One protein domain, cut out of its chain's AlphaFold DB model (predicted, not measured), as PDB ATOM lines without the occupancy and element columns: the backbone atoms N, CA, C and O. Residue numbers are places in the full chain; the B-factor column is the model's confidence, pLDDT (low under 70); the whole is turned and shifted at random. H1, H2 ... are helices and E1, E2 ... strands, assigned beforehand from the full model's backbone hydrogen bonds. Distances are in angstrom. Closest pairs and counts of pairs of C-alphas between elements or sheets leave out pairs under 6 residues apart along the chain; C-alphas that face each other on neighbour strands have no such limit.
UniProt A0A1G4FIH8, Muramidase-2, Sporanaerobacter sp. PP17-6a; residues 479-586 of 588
ATOM      1  N   LEU A 479      55.698 -58.101  14.971       79.75
ATOM      2  CA  LEU A 479      56.193 -58.039  16.347       79.75
ATOM      3  C   LEU A 479      57.257 -56.940  16.465       79.75
ATOM      4  O   LEU A 479      58.329 -57.042  15.868       79.75
ATOM      5  N   TYR A 480      56.976 -55.904  17.248       78.69
ATOM      6  CA  TYR A 480      57.871 -54.772  17.468       78.69
ATOM      7  C   TYR A 480      58.491 -54.814  18.865       78.69
ATOM      8  O   TYR A 480      57.805 -55.114  19.835       78.69
ATOM      9  N   THR A 481      59.784 -54.504  18.982       82.06
ATOM     10  CA  THR A 481      60.448 -54.308  20.282       82.06
ATOM     11  C   THR A 481      60.651 -52.817  20.498       82.06
ATOM     12  O   THR A 481      61.270 -52.169  19.654       82.06
ATOM     13  N   ILE A 482      60.133 -52.291  21.607       81.88
ATOM     14  CA  ILE A 482      60.226 -50.873  21.963       81.88
ATOM     15  C   ILE A 482      61.700 -50.507  22.137       81.88
ATOM     16  O   ILE A 482      62.404 -51.112  22.950       81.88
ATOM     17  N   MET A 483      62.167 -49.536  21.356       75.81
ATOM     18  CA  MET A 483      63.540 -49.045  21.404       75.81
ATOM     19  C   MET A 483      63.673 -47.912  22.423       75.81
ATOM     20  O   MET A 483      62.699 -47.269  22.814       75.81
ATOM     21  N   GLU A 484      64.899 -47.652  22.865       71.56
ATOM     22  CA  GLU A 484      65.193 -46.504  23.719       71.56
ATOM     23  C   GLU A 484      64.848 -45.192  22.985       71.56
ATOM     24  O   GLU A 484      65.286 -44.971  21.858       71.56
ATOM     25  N   GLY A 485      64.019 -44.344  23.606       70.38
ATOM     26  CA  GLY A 485      63.499 -43.105  23.009       70.38
ATOM     27  C   GLY A 485      62.121 -43.224  22.340       70.38
ATOM     28  O   GLY A 485      61.510 -42.193  22.046       70.38
ATOM     29  N   ASP A 486      61.593 -44.440  22.159       79.50
ATOM     30  CA  ASP A 486      60.216 -44.631  21.703       79.50
ATOM     31  C   ASP A 486      59.209 -44.142  22.759       79.50
ATOM     32  O   ASP A 486      59.319 -44.396  23.958       79.50
ATOM     33  N   ASN A 487      58.161 -43.480  22.283       82.56
ATOM     34  CA  ASN A 487      56.949 -43.152  23.029       82.56
ATOM     35  C   ASN A 487      55.701 -43.531  22.213       82.56
ATOM     36  O   ASN A 487      55.801 -43.809  21.015       82.56
ATOM     37  N   LEU A 488      54.521 -43.517  22.846       81.12
ATOM     38  CA  LEU A 488      53.270 -43.977  22.231       81.12
ATOM     39  C   LEU A 488      53.038 -43.319  20.864       81.12
ATOM     40  O   LEU A 488      52.878 -44.015  19.867       81.12
ATOM     41  N   GLY A 489      53.119 -41.988  20.794       69.94
ATOM     42  CA  GLY A 489      52.961 -41.238  19.551       69.94
ATOM     43  C   GLY A 489      53.958 -41.651  18.465       69.94
ATOM     44  O   GLY A 489      53.554 -41.876  17.329       69.94
ATOM     45  N   SER A 490      55.243 -41.811  18.796       75.88
ATOM     46  CA  SER A 490      56.260 -42.225  17.816       75.88
ATOM     47  C   SER A 490      56.019 -43.629  17.248       75.88
ATOM     48  O   SER A 490      56.207 -43.840  16.051       75.88
ATOM     49  N   ILE A 491      55.529 -44.564  18.070       78.69
ATOM     50  CA  ILE A 491      55.212 -45.933  17.646       78.69
ATOM     51  C   ILE A 491      53.979 -45.924  16.734       78.69
ATOM     52  O   ILE A 491      54.010 -46.513  15.653       78.69
ATOM     53  N   LEU A 492      52.917 -45.212  17.123       79.81
ATOM     54  CA  LEU A 492      51.689 -45.116  16.328       79.81
ATOM     55  C   LEU A 492      51.929 -44.420  14.981       79.81
ATOM     56  O   LEU A 492      51.377 -44.856  13.976       79.81
ATOM     57  N   ILE A 493      52.791 -43.395  14.928       71.06
ATOM     58  CA  ILE A 493      53.227 -42.748  13.674       71.06
ATOM     59  C   ILE A 493      54.010 -43.724  12.804       71.06
ATOM     60  O   ILE A 493      53.733 -43.842  11.614       71.06
ATOM     61  N   LYS A 494      54.981 -44.424  13.394       73.12
ATOM     62  CA  LYS A 494      55.875 -45.330  12.668       73.12
ATOM     63  C   LYS A 494      55.125 -46.466  11.977       73.12
ATOM     64  O   LYS A 494      55.500 -46.844  10.872       73.12
ATOM     65  N   PHE A 495      54.087 -46.995  12.619       71.94
ATOM     66  CA  PHE A 495      53.309 -48.117  12.090       71.94
ATOM     67  C   PHE A 495      51.955 -47.720  11.505       71.94
ATOM     68  O   PHE A 495      51.281 -48.563  10.922       71.94
ATOM     69  N   ASN A 496      51.587 -46.444  11.622       69.31
ATOM     70  CA  ASN A 496      50.319 -45.884  11.174       69.31
ATOM     71  C   ASN A 496      49.097 -46.701  11.635       69.31
ATOM     72  O   ASN A 496      48.277 -47.136  10.828       69.31
ATOM     73  N   ILE A 497      49.005 -46.922  12.947       76.19
ATOM     74  CA  ILE A 497      47.906 -47.641  13.607       76.19
ATOM     75  C   ILE A 497      47.259 -46.766  14.683       76.19
ATOM     76  O   ILE A 497      47.861 -45.788  15.140       76.19
ATOM     77  N   SER A 498      46.046 -47.118  15.108       78.56
ATOM     78  CA  SER A 498      45.357 -46.435  16.201       78.56
ATOM     79  C   SER A 498      45.763 -46.987  17.581       78.56
ATOM     80  O   SER A 498      46.371 -48.055  17.696       78.56
ATOM     81  N   VAL A 499      45.432 -46.265  18.659       82.12
ATOM     82  CA  VAL A 499      45.679 -46.740  20.036       82.12
ATOM     83  C   VAL A 499      44.902 -48.031  20.317       82.12
ATOM     84  O   VAL A 499      45.426 -48.940  20.962       82.12
ATOM     85  N   ASN A 500      43.671 -48.142  19.816       77.56
ATOM     86  CA  ASN A 500      42.836 -49.322  20.020       77.56
ATOM     87  C   ASN A 500      43.330 -50.525  19.221       77.56
ATOM     88  O   ASN A 500      43.292 -51.639  19.743       77.56
ATOM     89  N   ASP A 501      43.866 -50.321  18.018       74.94
ATOM     90  CA  ASP A 501      44.562 -51.393  17.302       74.94
ATOM     91  C   ASP A 501      45.704 -51.946  18.158       74.94
ATOM     92  O   ASP A 501      45.824 -53.156  18.326       74.94
ATOM     93  N   LEU A 502      46.492 -51.064  18.780       81.31
ATOM     94  CA  LEU A 502      47.621 -51.476  19.605       81.31
ATOM     95  C   LEU A 502      47.186 -52.209  20.883       81.31
ATOM     96  O   LEU A 502      47.744 -53.254  21.203       81.31
ATOM     97  N   ILE A 503      46.203 -51.703  21.627       82.88
ATOM     98  CA  ILE A 503      45.819 -52.298  22.919       82.88
ATOM     99  C   ILE A 503      44.955 -53.555  22.731       82.88
ATOM    100  O   ILE A 503      45.086 -54.502  23.506       82.88
ATOM    101  N   SER A 504      44.126 -53.624  21.682       71.94
ATOM    102  CA  SER A 504      43.222 -54.766  21.447       71.94
ATOM    103  C   SER A 504      43.948 -56.106  21.291       71.94
ATOM    104  O   SER A 504      43.416 -57.139  21.692       71.94
ATOM    105  N   VAL A 505      45.177 -56.093  20.764       75.25
ATOM    106  CA  VAL A 505      46.019 -57.290  20.602       75.25
ATOM    107  C   VAL A 505      47.170 -57.362  21.613       75.25
ATOM    108  O   VAL A 505      47.968 -58.298  21.572       75.25
ATOM    109  N   ASN A 506      47.244 -56.410  22.551       82.94
ATOM    110  CA  ASN A 506      48.203 -56.391  23.658       82.94
ATOM    111  C   ASN A 506      47.479 -56.062  24.986       82.94
ATOM    112  O   ASN A 506      47.685 -54.988  25.547       82.94
ATOM    113  N   PRO A 507      46.655 -56.975  25.537       75.06
ATOM    114  CA  PRO A 507      45.749 -56.681  26.660       75.06
ATOM    115  C   PRO A 507      46.445 -56.301  27.979       75.06
ATOM    116  O   PRO A 507      45.813 -55.727  28.859       75.06
ATOM    117  N   ASN A 508      47.739 -56.604  28.117       77.75
ATOM    118  CA  ASN A 508      48.553 -56.252  29.287       77.75
ATOM    119  C   ASN A 508      49.435 -55.009  29.053       77.75
ATOM    120  O   ASN A 508      50.279 -54.689  29.891       77.75
ATOM    121  N   PHE A 509      49.310 -54.347  27.898       83.25
ATOM    122  CA  PHE A 509      50.054 -53.131  27.591       83.25
ATOM    123  C   PHE A 509      49.359 -51.915  28.207       83.25
ATOM    124  O   PHE A 509      48.213 -51.614  27.882       83.25
ATOM    125  N   ASP A 510      50.076 -51.206  29.078       83.56
ATOM    126  CA  ASP A 510      49.652 -49.915  29.615       83.56
ATOM    127  C   ASP A 510      50.239 -48.788  28.736       83.56
ATOM    128  O   ASP A 510      51.453 -48.559  28.771       83.56
ATOM    129  N   PRO A 511      49.419 -48.059  27.950       79.44
ATOM    130  CA  PRO A 511      49.893 -47.010  27.043       79.44
ATOM    131  C   PRO A 511      50.515 -45.807  27.770       79.44
ATOM    132  O   PRO A 511      51.178 -44.988  27.131       79.44
ATOM    133  N   HIS A 512      50.338 -45.702  29.092       79.56
ATOM    134  CA  HIS A 512      50.957 -44.674  29.926       79.56
ATOM    135  C   HIS A 512      52.303 -45.114  30.529       79.56
ATOM    136  O   HIS A 512      52.994 -44.290  31.132       79.56
ATOM    137  N   LYS A 513      52.702 -46.387  30.372       79.12
ATOM    138  CA  LYS A 513      53.940 -46.958  30.933       79.12
ATOM    139  C   LYS A 513      54.698 -47.779  29.895       79.12
ATOM    140  O   LYS A 513      54.643 -49.006  29.869       79.12
ATOM    141  N   ILE A 514      55.450 -47.072  29.059       80.06
ATOM    142  CA  ILE A 514      56.249 -47.658  27.980       80.06
ATOM    143  C   ILE A 514      57.663 -47.961  28.480       80.06
ATOM    144  O   ILE A 514      58.357 -47.068  28.965       80.06
ATOM    145  N   VAL A 515      58.092 -49.219  28.346       78.75
ATOM    146  CA  VAL A 515      59.409 -49.692  28.797       78.75
ATOM    147  C   VAL A 515      60.222 -50.193  27.604       78.75
ATOM    148  O   VAL A 515      59.768 -51.053  26.847       78.75
ATOM    149  N   ALA A 516      61.441 -49.675  27.442       68.00
ATOM    150  CA  ALA A 516      62.362 -50.138  26.407       68.00
ATOM    151  C   ALA A 516      62.661 -51.641  26.572       68.00
ATOM    152  O   ALA A 516      62.862 -52.135  27.682       68.00
ATOM    153  N   GLY A 517      62.664 -52.379  25.462       70.94
ATOM    154  CA  GLY A 517      62.814 -53.836  25.434       70.94
ATOM    155  C   GLY A 517      61.502 -54.626  25.538       70.94
ATOM    156  O   GLY A 517      61.503 -55.827  25.261       70.94
ATOM    157  N   GLN A 518      60.372 -53.985  25.864       82.81
ATOM    158  CA  GLN A 518      59.052 -54.622  25.802       82.81
ATOM    159  C   GLN A 518      58.675 -54.952  24.348       82.81
ATOM    160  O   GLN A 518      58.938 -54.167  23.436       82.81
ATOM    161  N   LYS A 519      58.047 -56.111  24.116       81.00
ATOM    162  CA  LYS A 519      57.563 -56.523  22.787       81.00
ATOM    163  C   LYS A 519      56.063 -56.272  22.646       81.00
ATOM    164  O   LYS A 519      55.302 -56.671  23.522       81.00
ATOM    165  N   LEU A 520      55.655 -55.660  21.536       82.00
ATOM    166  CA  LEU A 520      54.268 -55.371  21.171       82.00
ATOM    167  C   LEU A 520      53.912 -56.065  19.853       82.00
ATOM    168  O   LEU A 520      54.696 -56.043  18.903       82.00
ATOM    169  N   CYS A 521      52.722 -56.655  19.775       83.50
ATOM    170  CA  CYS A 521      52.132 -57.081  18.508       83.50
ATOM    171  C   CYS A 521      51.481 -55.876  17.810       83.50
ATOM    172  O   CYS A 521      50.624 -55.220  18.392       83.50
ATOM    173  N   ILE A 522      51.888 -55.574  16.578       81.12
ATOM    174  CA  ILE A 522      51.378 -54.455  15.773       81.12
ATOM    175  C   ILE A 522      50.448 -55.023  14.688       81.12
ATOM    176  O   ILE A 522      50.952 -55.622  13.732       81.12
ATOM    177  N   PRO A 523      49.114 -54.898  14.805       74.31
ATOM    178  CA  PRO A 523      48.192 -55.450  13.817       74.31
ATOM    179  C   PRO A 523      48.019 -54.506  12.606       74.31
ATOM    180  O   PRO A 523      48.350 -53.325  12.690       74.31
ATOM    181  N   PRO A 524      47.498 -54.994  11.466       60.28
ATOM    182  CA  PRO A 524      47.154 -54.156  10.320       60.28
ATOM    183  C   PRO A 524      45.906 -53.305  10.614       60.28
ATOM    184  O   PRO A 524      44.896 -53.825  11.087       60.28
ATOM    185  N   HIS A 525      45.975 -52.007  10.299       60.25
ATOM    186  CA  HIS A 525      44.933 -51.013  10.589       60.25
ATOM    187  C   HIS A 525      43.592 -51.325   9.894       60.25
ATOM    188  O   HIS A 525      43.556 -51.590   8.688       60.25
ATOM    189  N   LYS A 526      42.472 -51.235  10.628       56.41
ATOM    190  CA  LYS A 526      41.105 -51.258  10.074       56.41
ATOM    191  C   LYS A 526      40.308 -50.066  10.608       56.41
ATOM    192  O   LYS A 526      40.077 -49.955  11.803       56.41
ATOM    193  N   SER A 527      39.846 -49.208   9.702       47.50
ATOM    194  CA  SER A 527      39.146 -47.956  10.017       47.50
ATOM    195  C   SER A 527      37.810 -48.169  10.750       47.50
ATOM    196  O   SER A 527      36.956 -48.914  10.258       47.50
ATOM    197  N   GLY A 528      37.589 -47.449  11.859       53.91
ATOM    198  CA  GLY A 528      36.339 -47.442  12.636       53.91
ATOM    199  C   GLY A 528      36.051 -46.096  13.331       53.91
ATOM    200  O   GLY A 528      36.939 -45.269  13.496       53.91
ATOM    201  N   ILE A 529      34.786 -45.856  13.709       53.97
ATOM    202  CA  ILE A 529      34.231 -44.553  14.158       53.97
ATOM    203  C   ILE A 529      34.404 -44.333  15.687       53.97
ATOM    204  O   ILE A 529      34.506 -45.293  16.444       53.97
ATOM    205  N   CYS A 530      34.464 -43.069  16.143       46.12
ATOM    206  CA  CYS A 530      34.863 -42.603  17.490       46.12
ATOM    207  C   CYS A 530      34.038 -43.122  18.706       46.12
ATOM    208  O   CYS A 530      32.823 -43.284  18.579       46.12
ATOM    209  N   PRO A 531      34.645 -43.273  19.911       52.16
ATOM    210  CA  PRO A 531      33.946 -43.597  21.165       52.16
ATOM    211  C   PRO A 531      33.393 -42.371  21.930       52.16
ATOM    212  O   PRO A 531      33.825 -41.233  21.734       52.16
ATOM    213  N   SER A 532      32.442 -42.623  22.839       42.88
ATOM    214  CA  SER A 532      31.706 -41.619  23.631       42.88
ATOM    215  C   SER A 532      32.563 -40.885  24.674       42.88
ATOM    216  O   SER A 532      33.323 -41.518  25.402       42.88
ATOM    217  N   GLY A 533      32.361 -39.564  24.814       50.16
ATOM    218  CA  GLY A 533      32.972 -38.731  25.871       50.16
ATOM    219  C   GLY A 533      33.910 -37.617  25.390       50.16
ATOM    220  O   GLY A 533      34.684 -37.085  26.179       50.16
ATOM    221  N   THR A 534      33.865 -37.258  24.107       53.94
ATOM    222  CA  THR A 534      34.815 -36.333  23.472       53.94
ATOM    223  C   THR A 534      34.120 -35.150  22.782       53.94
ATOM    224  O   THR A 534      32.973 -35.265  22.352       53.94
ATOM    225  N   ASN A 535      34.816 -34.008  22.659       53.31
ATOM    226  CA  ASN A 535      34.312 -32.824  21.949       53.31
ATOM    227  C   ASN A 535      34.828 -32.786  20.498       53.31
ATOM    228  O   ASN A 535      36.043 -32.866  20.292       53.31
ATOM    229  N   PRO A 536      33.942 -32.647  19.492       55.25
ATOM    230  CA  PRO A 536      34.331 -32.692  18.089       55.25
ATOM    231  C   PRO A 536      35.001 -31.390  17.631       55.25
ATOM    232  O   PRO A 536      34.490 -30.291  17.841       55.25
ATOM    233  N   TYR A 537      36.107 -31.528  16.912       63.25
ATOM    234  CA  TYR A 537      36.857 -30.478  16.236       63.25
ATOM    235  C   TYR A 537      36.981 -30.824  14.750       63.25
ATOM    236  O   TYR A 537      37.403 -31.925  14.410       63.25
ATOM    237  N   LEU A 538      36.605 -29.907  13.857       73.69
ATOM    238  CA  LEU A 538      36.721 -30.106  12.410       73.69
ATOM    239  C   LEU A 538      38.096 -29.633  11.928       73.69
ATOM    240  O   LEU A 538      38.420 -28.456  12.078       73.69
ATOM    241  N   ILE A 539      38.874 -30.527  11.318       73.88
ATOM    242  CA  ILE A 539      40.164 -30.185  10.710       73.88
ATOM    243  C   ILE A 539      39.908 -29.296   9.486       73.88
ATOM    244  O   ILE A 539      39.211 -29.696   8.552       73.88
ATOM    245  N   THR A 540      40.469 -28.088   9.474       76.88
ATOM    246  CA  THR A 540      40.321 -27.130   8.369       76.88
ATOM    247  C   THR A 540      41.529 -27.155   7.433       76.88
ATOM    248  O   THR A 540      42.571 -27.723   7.751       76.88
ATOM    249  N   SER A 541      41.428 -26.500   6.275       72.94
ATOM    250  CA  SER A 541      42.549 -26.375   5.327       72.94
ATOM    251  C   SER A 541      43.780 -25.671   5.913       72.94
ATOM    252  O   SER A 541      44.886 -25.889   5.434       72.94
ATOM    253  N   HIS A 542      43.611 -24.873   6.971       73.12
ATOM    254  CA  HIS A 542      44.712 -24.207   7.672       73.12
ATOM    255  C   HIS A 542      45.479 -25.143   8.617       73.12
ATOM    256  O   HIS A 542      46.565 -24.794   9.067       73.12
ATOM    257  N   ASP A 543      44.928 -26.322   8.909       68.94
ATOM    258  CA  ASP A 543      45.519 -27.307   9.816       68.94
ATOM    259  C   ASP A 543      46.387 -28.348   9.088       68.94
ATOM    260  O   ASP A 543      47.028 -29.174   9.737       68.94
ATOM    261  N   ALA A 544      46.429 -28.305   7.750       69.88
ATOM    262  CA  ALA A 544      47.138 -29.259   6.898       69.88
ATOM    263  C   ALA A 544      48.223 -28.577   6.036       69.88
ATOM    264  O   ALA A 544      48.027 -28.357   4.839       69.88
ATOM    265  N   PRO A 545      49.373 -28.208   6.626       67.81
ATOM    266  CA  PRO A 545      50.499 -27.652   5.878       67.81
ATOM    267  C   PRO A 545      51.114 -28.698   4.929       67.81
ATOM    268  O   PRO A 545      51.295 -29.850   5.310       67.81
ATOM    269  N   GLN A 546      51.499 -28.272   3.719       59.41
ATOM    270  CA  GLN A 546      51.970 -29.128   2.608       59.41
ATOM    271  C   GLN A 546      53.138 -30.079   2.958       59.41
ATOM    272  O   GLN A 546      53.315 -31.091   2.291       59.41
ATOM    273  N   GLU A 547      53.918 -29.787   4.006       58.03
ATOM    274  CA  GLU A 547      55.147 -30.521   4.354       58.03
ATOM    275  C   GLU A 547      55.143 -31.158   5.758       58.03
ATOM    276  O   GLU A 547      56.166 -31.689   6.192       58.03
ATOM    277  N   LYS A 548      54.036 -31.103   6.520       65.62
ATOM    278  CA  LYS A 548      53.991 -31.690   7.877       65.62
ATOM    279  C   LYS A 548      52.776 -32.583   8.083       65.62
ATOM    280  O   LYS A 548      51.680 -32.285   7.621       65.62
ATOM    281  N   LEU A 549      52.977 -33.650   8.858       75.81
ATOM    282  CA  LEU A 549      51.916 -34.565   9.272       75.81
ATOM    283  C   LEU A 549      50.829 -33.786  10.036       75.81
ATOM    284  O   LEU A 549      51.121 -33.133  11.042       75.81
ATOM    285  N   VAL A 550      49.581 -33.867   9.571       81.19
ATOM    286  CA  VAL A 550      48.455 -33.064  10.085       81.19
ATOM    287  C   VAL A 550      48.246 -33.279  11.589       81.19
ATOM    288  O   VAL A 550      48.119 -32.312  12.337       81.19
ATOM    289  N   VAL A 551      48.326 -34.524  12.076       82.00
ATOM    290  CA  VAL A 551      48.209 -34.832  13.515       82.00
ATOM    291  C   VAL A 551      49.322 -34.197  14.361       82.00
ATOM    292  O   VAL A 551      49.066 -33.718  15.466       82.00
ATOM    293  N   ALA A 552      50.549 -34.106  13.836       77.75
ATOM    294  CA  ALA A 552      51.659 -33.454  14.531       77.75
ATOM    295  C   ALA A 552      51.464 -31.930  14.587       77.75
ATOM    296  O   ALA A 552      51.759 -31.296  15.603       77.75
ATOM    297  N   HIS A 553      50.925 -31.340  13.515       81.62
ATOM    298  CA  HIS A 553      50.572 -29.924  13.484       81.62
ATOM    299  C   HIS A 553      49.448 -29.590  14.478       81.62
ATOM    300  O   HIS A 553      49.553 -28.615  15.224       81.62
ATOM    301  N   LEU A 554      48.419 -30.435  14.553       82.06
ATOM    302  CA  LEU A 554      47.304 -30.282  15.488       82.06
ATOM    303  C   LEU A 554      47.745 -30.414  16.954       82.06
ATOM    304  O   LEU A 554      47.363 -29.581  17.773       82.06
ATOM    305  N   ALA A 555      48.604 -31.383  17.286       81.94
ATOM    306  CA  ALA A 555      49.166 -31.519  18.634       81.94
ATOM    307  C   ALA A 555      49.914 -30.243  19.074       81.94
ATOM    308  O   ALA A 555      49.678 -29.722  20.167       81.94
ATOM    309  N   MET A 556      50.728 -29.662  18.181       81.50
ATOM    310  CA  MET A 556      51.395 -28.377  18.432       81.50
ATOM    311  C   MET A 556      50.401 -27.223  18.606       81.50
ATOM    312  O   MET A 556      50.542 -26.433  19.541       81.50
ATOM    313  N   LYS A 557      49.383 -27.132  17.739       82.88
ATOM    314  CA  LYS A 557      48.346 -26.090  17.800       82.88
ATOM    315  C   LYS A 557      47.623 -26.088  19.146       82.88
ATOM    316  O   LYS A 557      47.415 -25.025  19.729       82.88
ATOM    317  N   PHE A 558      47.286 -27.270  19.657       80.56
ATOM    318  CA  PHE A 558      46.601 -27.431  20.941       80.56
ATOM    319  C   PHE A 558      47.548 -27.513  22.148       80.56
ATOM    320  O   PHE A 558      47.073 -27.552  23.282       80.56
ATOM    321  N   LYS A 559      48.870 -27.450  21.927       83.38
ATOM    322  CA  LYS A 559      49.922 -27.539  22.956       83.38
ATOM    323  C   LYS A 559      49.829 -28.808  23.815       83.38
ATOM    324  O   LYS A 559      50.056 -28.756  25.020       83.38
ATOM    325  N   ILE A 560      49.502 -29.929  23.187       80.75
ATOM    326  CA  ILE A 560      49.461 -31.259  23.808       80.75
ATOM    327  C   ILE A 560      50.437 -32.186  23.087       80.75
ATOM    328  O   ILE A 560      50.885 -31.879  21.978       80.75
ATOM    329  N   SER A 561      50.801 -33.312  23.701       83.81
ATOM    330  CA  SER A 561      51.629 -34.287  22.995       83.81
ATOM    331  C   SER A 561      50.817 -34.998  21.908       83.81
ATOM    332  O   SER A 561      49.588 -35.089  21.978       83.81
ATOM    333  N   ILE A 562      51.502 -35.535  20.894       81.31
ATOM    334  CA  ILE A 562      50.842 -36.378  19.886       81.31
ATOM    335  C   ILE A 562      50.222 -37.611  20.561       81.31
ATOM    336  O   ILE A 562      49.122 -38.008  20.197       81.31
ATOM    337  N   SER A 563      50.881 -38.169  21.583       80.31
ATOM    338  CA  SER A 563      50.350 -39.277  22.385       80.31
ATOM    339  C   SER A 563      49.005 -38.925  23.029       80.31
ATOM    340  O   SER A 563      48.064 -39.702  22.910       80.31
ATOM    341  N   ASP A 564      48.883 -37.741  23.638       78.25
ATOM    342  CA  ASP A 564      47.643 -37.297  24.294       78.25
ATOM    343  C   ASP A 564      46.516 -37.058  23.279       78.25
ATOM    344  O   ASP A 564      45.364 -37.423  23.518       78.25
ATOM    345  N   LEU A 565      46.844 -36.487  22.113       80.94
ATOM    346  CA  LEU A 565      45.876 -36.281  21.034       80.94
ATOM    347  C   LEU A 565      45.386 -37.613  20.440       80.94
ATOM    348  O   LEU A 565      44.196 -37.762  20.164       80.94
ATOM    349  N   MET A 566      46.278 -38.590  20.267       79.75
ATOM    350  CA  MET A 566      45.932 -39.926  19.766       79.75
ATOM    351  C   MET A 566      45.134 -40.737  20.796       79.75
ATOM    352  O   MET A 566      44.203 -41.442  20.420       79.75
ATOM    353  N   LEU A 567      45.422 -40.591  22.094       78.38
ATOM    354  CA  LEU A 567      44.630 -41.196  23.176       78.38
ATOM    355  C   LEU A 567      43.186 -40.673  23.204       78.38
ATOM    356  O   LEU A 567      42.268 -41.437  23.490       78.38
ATOM    357  N   ALA A 568      42.964 -39.404  22.845       72.31
ATOM    358  CA  ALA A 568      41.618 -38.845  22.685       72.31
ATOM    359  C   ALA A 568      40.900 -39.300  21.400       72.31
ATOM    360  O   ALA A 568      39.679 -39.174  21.312       72.31
ATOM    361  N   ASN A 569      41.632 -39.850  20.424       73.81
ATOM    362  CA  ASN A 569      41.122 -40.359  19.146       73.81
ATOM    363  C   ASN A 569      41.538 -41.819  18.930       73.81
ATOM    364  O   ASN A 569      42.195 -42.133  17.936       73.81
ATOM    365  N   PRO A 570      41.182 -42.740  19.835       72.94
ATOM    366  CA  PRO A 570      41.858 -44.027  19.908       72.94
ATOM    367  C   PRO A 570      41.567 -44.954  18.718       72.94
ATOM    368  O   PRO A 570      42.212 -45.989  18.622       72.94
ATOM    369  N   ASN A 571      40.640 -44.583  17.823       71.56
ATOM    370  CA  ASN A 571      40.270 -45.310  16.599       71.56
ATOM    371  C   ASN A 571      40.856 -44.713  15.307       71.56
ATOM    372  O   ASN A 571      40.581 -45.237  14.233       71.56
ATOM    373  N   LEU A 572      41.596 -43.602  15.383       76.94
ATOM    374  CA  LEU A 572      42.191 -42.963  14.211       76.94
ATOM    375  C   LEU A 572      43.687 -43.262  14.172       76.94
ATOM    376  O   LEU A 572      44.377 -43.081  15.179       76.94
ATOM    377  N   ALA A 573      44.194 -43.685  13.017       74.94
ATOM    378  CA  ALA A 573      45.623 -43.689  12.757       74.94
ATOM    379  C   ALA A 573      46.109 -42.269  12.409       74.94
ATOM    380  O   ALA A 573      45.327 -41.419  11.974       74.94
ATOM    381  N   PRO A 574      47.416 -41.990  12.540       79.31
ATOM    382  CA  PRO A 574      47.997 -40.690  12.198       79.31
ATOM    383  C   PRO A 574      47.673 -40.179  10.784       79.31
ATOM    384  O   PRO A 574      47.547 -38.968  10.598       79.31
ATOM    385  N   SER A 575      47.509 -41.071   9.798       70.94
ATOM    386  CA  SER A 575      47.110 -40.720   8.427       70.94
ATOM    387  C   SER A 575      45.655 -40.281   8.275       70.94
ATOM    388  O   SER A 575      45.332 -39.611   7.297       70.94
ATOM    389  N   ASP A 576      44.776 -40.646   9.209       74.75
ATOM    390  CA  ASP A 576      43.330 -40.413   9.090       74.75
ATOM    391  C   ASP A 576      42.933 -38.977   9.466       74.75
ATOM    392  O   ASP A 576      41.801 -38.540   9.253       74.75
ATOM    393  N   PHE A 577      43.879 -38.210  10.009       76.00
ATOM    394  CA  PHE A 577      43.721 -36.797  10.329       76.00
ATOM    395  C   PHE A 577      43.812 -35.964   9.043       76.00
ATOM    396  O   PHE A 577      44.829 -35.336   8.767       76.00
ATOM    397  N   THR A 578      42.752 -35.956   8.238       76.44
ATOM    398  CA  THR A 578      42.689 -35.192   6.981       76.44
ATOM    399  C   THR A 578      41.758 -33.984   7.081       76.44
ATOM    400  O   THR A 578      40.858 -33.932   7.916       76.44
ATOM    401  N   VAL A 579      41.941 -32.995   6.201       74.56
ATOM    402  CA  VAL A 579      41.041 -31.830   6.113       74.56
ATOM    403  C   VAL A 579      39.596 -32.295   5.911       74.56
ATOM    404  O   VAL A 579      39.327 -33.158   5.078       74.56
ATOM    405  N   GLY A 580      38.667 -31.727   6.678       63.75
ATOM    406  CA  GLY A 580      37.251 -32.095   6.675       63.75
ATOM    407  C   GLY A 580      36.879 -33.212   7.656       63.75
ATOM    408  O   GLY A 580      35.688 -33.438   7.871       63.75
ATOM    409  N   MET A 581      37.851 -33.869   8.297       71.31
ATOM    410  CA  MET A 581      37.583 -34.874   9.329       71.31
ATOM    411  C   MET A 581      37.272 -34.228  10.676       71.31
ATOM    412  O   MET A 581      37.884 -33.232  11.068       71.31
ATOM    413  N   LYS A 582      36.313 -34.812  11.400       66.38
ATOM    414  CA  LYS A 582      36.035 -34.450  12.791       66.38
ATOM    415  C   LYS A 582      36.847 -35.346  13.714       66.38
ATOM    416  O   LYS A 582      36.723 -36.564  13.646       66.38
ATOM    417  N   ILE A 583      37.627 -34.726  14.584       71.75
ATOM    418  CA  ILE A 583      38.462 -35.386  15.584       71.75
ATOM    419  C   ILE A 583      38.081 -34.913  16.982       71.75
ATOM    420  O   ILE A 583      37.403 -33.909  17.163       71.75
ATOM    421  N   CYS A 584      38.541 -35.631  17.980       68.50
ATOM    422  CA  CYS A 584      38.295 -35.418  19.387       68.50
ATOM    423  C   CYS A 584      39.508 -34.713  20.003       68.50
ATOM    424  O   CYS A 584      40.625 -35.206  19.893       68.50
ATOM    425  N   VAL A 585      39.334 -33.564  20.652       69.25
ATOM    426  CA  VAL A 585      40.450 -32.889  21.345       69.25
ATOM    427  C   VAL A 585      40.176 -32.922  22.850       69.25
ATOM    428  O   VAL A 585      39.052 -32.597  23.244       69.25
ATOM    429  N   PRO A 586      41.140 -33.329  23.700       59.72
ATOM    430  CA  PRO A 586      40.955 -33.281  25.145       59.72
ATOM    431  C   PRO A 586      40.653 -31.846  25.594       59.72
ATOM    432  O   PRO A 586      41.358 -30.909  25.214       59.72
TER     433      PRO A 586
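AT A GLANCE: This is residues 479 to 586 of the 588 residues of the protein "Muramidase-2" of Sporanaerobacter sp. PP17-6a (UniProt A0A1G4FIH8). Two small lobes stand side by side, each with a two-stranded antiparallel sheet and two helices set nearly at right angles: E1, H1, H2 and E2 make one lobe, E3, H3, H4 and E4 the other. H1 and H4 meet in the middle, E1 and E2 lie toward one end of the longest axis, and residues 523 to 534 run between the lobes as a loop. The printed part has 108 residues with four named helices and four named strands, in the order E1 H1 H2 E2 E3 H3 H4 E4. The class is mixed, helices and strands, with 45 residues, under half, in named elements. The whole is compact, with a radius of gyration of the C-alphas of 13.7 A and spans of 39 by 29 by 22 A.

IN THESE COORDINATES: Find C-alpha 479 at (56.193, -58.039, 16.347), where strand E1, residues 479 to 481, begins. Go on to helix H1, residues 488 to 495, 11.0 A long, then helix H2, residues 499 to 504, 8.5 A, and strand E2, residues 519 to 522, 9.6 A. Strand E3, residues 535 to 538, spans 10.2 A. Helix H3, residues 550 to 558, starts at C-alpha 550 at (48.455, -33.064, 10.085) and runs 12.4 A. Helix H4, residues 562 to 568, spans 10.0 A, and strand E4, residues 582 to 585, spans 9.8 A and ends at (40.450, -32.889, 21.345).

HOW THE PARTS SIT: Start at E1 and E2, antiparallel neighbours, where N 480 and O 520 are 2.8 A apart, within hydrogen-bond range. The closest C-alphas of H2 and E2 are those of Leu 502 and Ile 522, 6.1 A apart. H1 and H2 are close but not clearly touching, about perpendicular at 86 degrees, with Leu 492 and Val 499 closest, their C-alphas 7.2 A apart. H1 and H4 touch, about perpendicular at 84 degrees; their closest C-alphas, of Gly 489 and Ser 563, are 4.3 A apart. H3 and H4 touch at 87 degrees, about perpendicular, with the C-alphas of Ala 555 and Ile 562 closest at 5.3 A. Ala 568 of H4 and Cys 584 of E4 have the closest C-alphas of that pair, 5.8 A apart. E3 and E4 are antiparallel neighbours; N 537 and O 583 are within hydrogen-bond range at 2.7 A. H1 and H3 are apart. In H1, H2, H3 and H4 every O i to N i+4 pair is within hydrogen-bond range.

THE WHOLE: The two C-alphas farthest apart are those of Gly 517 and Ser 541, 39.6 A. The printed part has no cut. The links H2 to E2, E2 to E3, E3 to H3 and H4 to E4 are long. Mean pLDDT of the printed part is 73.2; look for values under 70 at residues 524 to 537 and 543 to 548, among others.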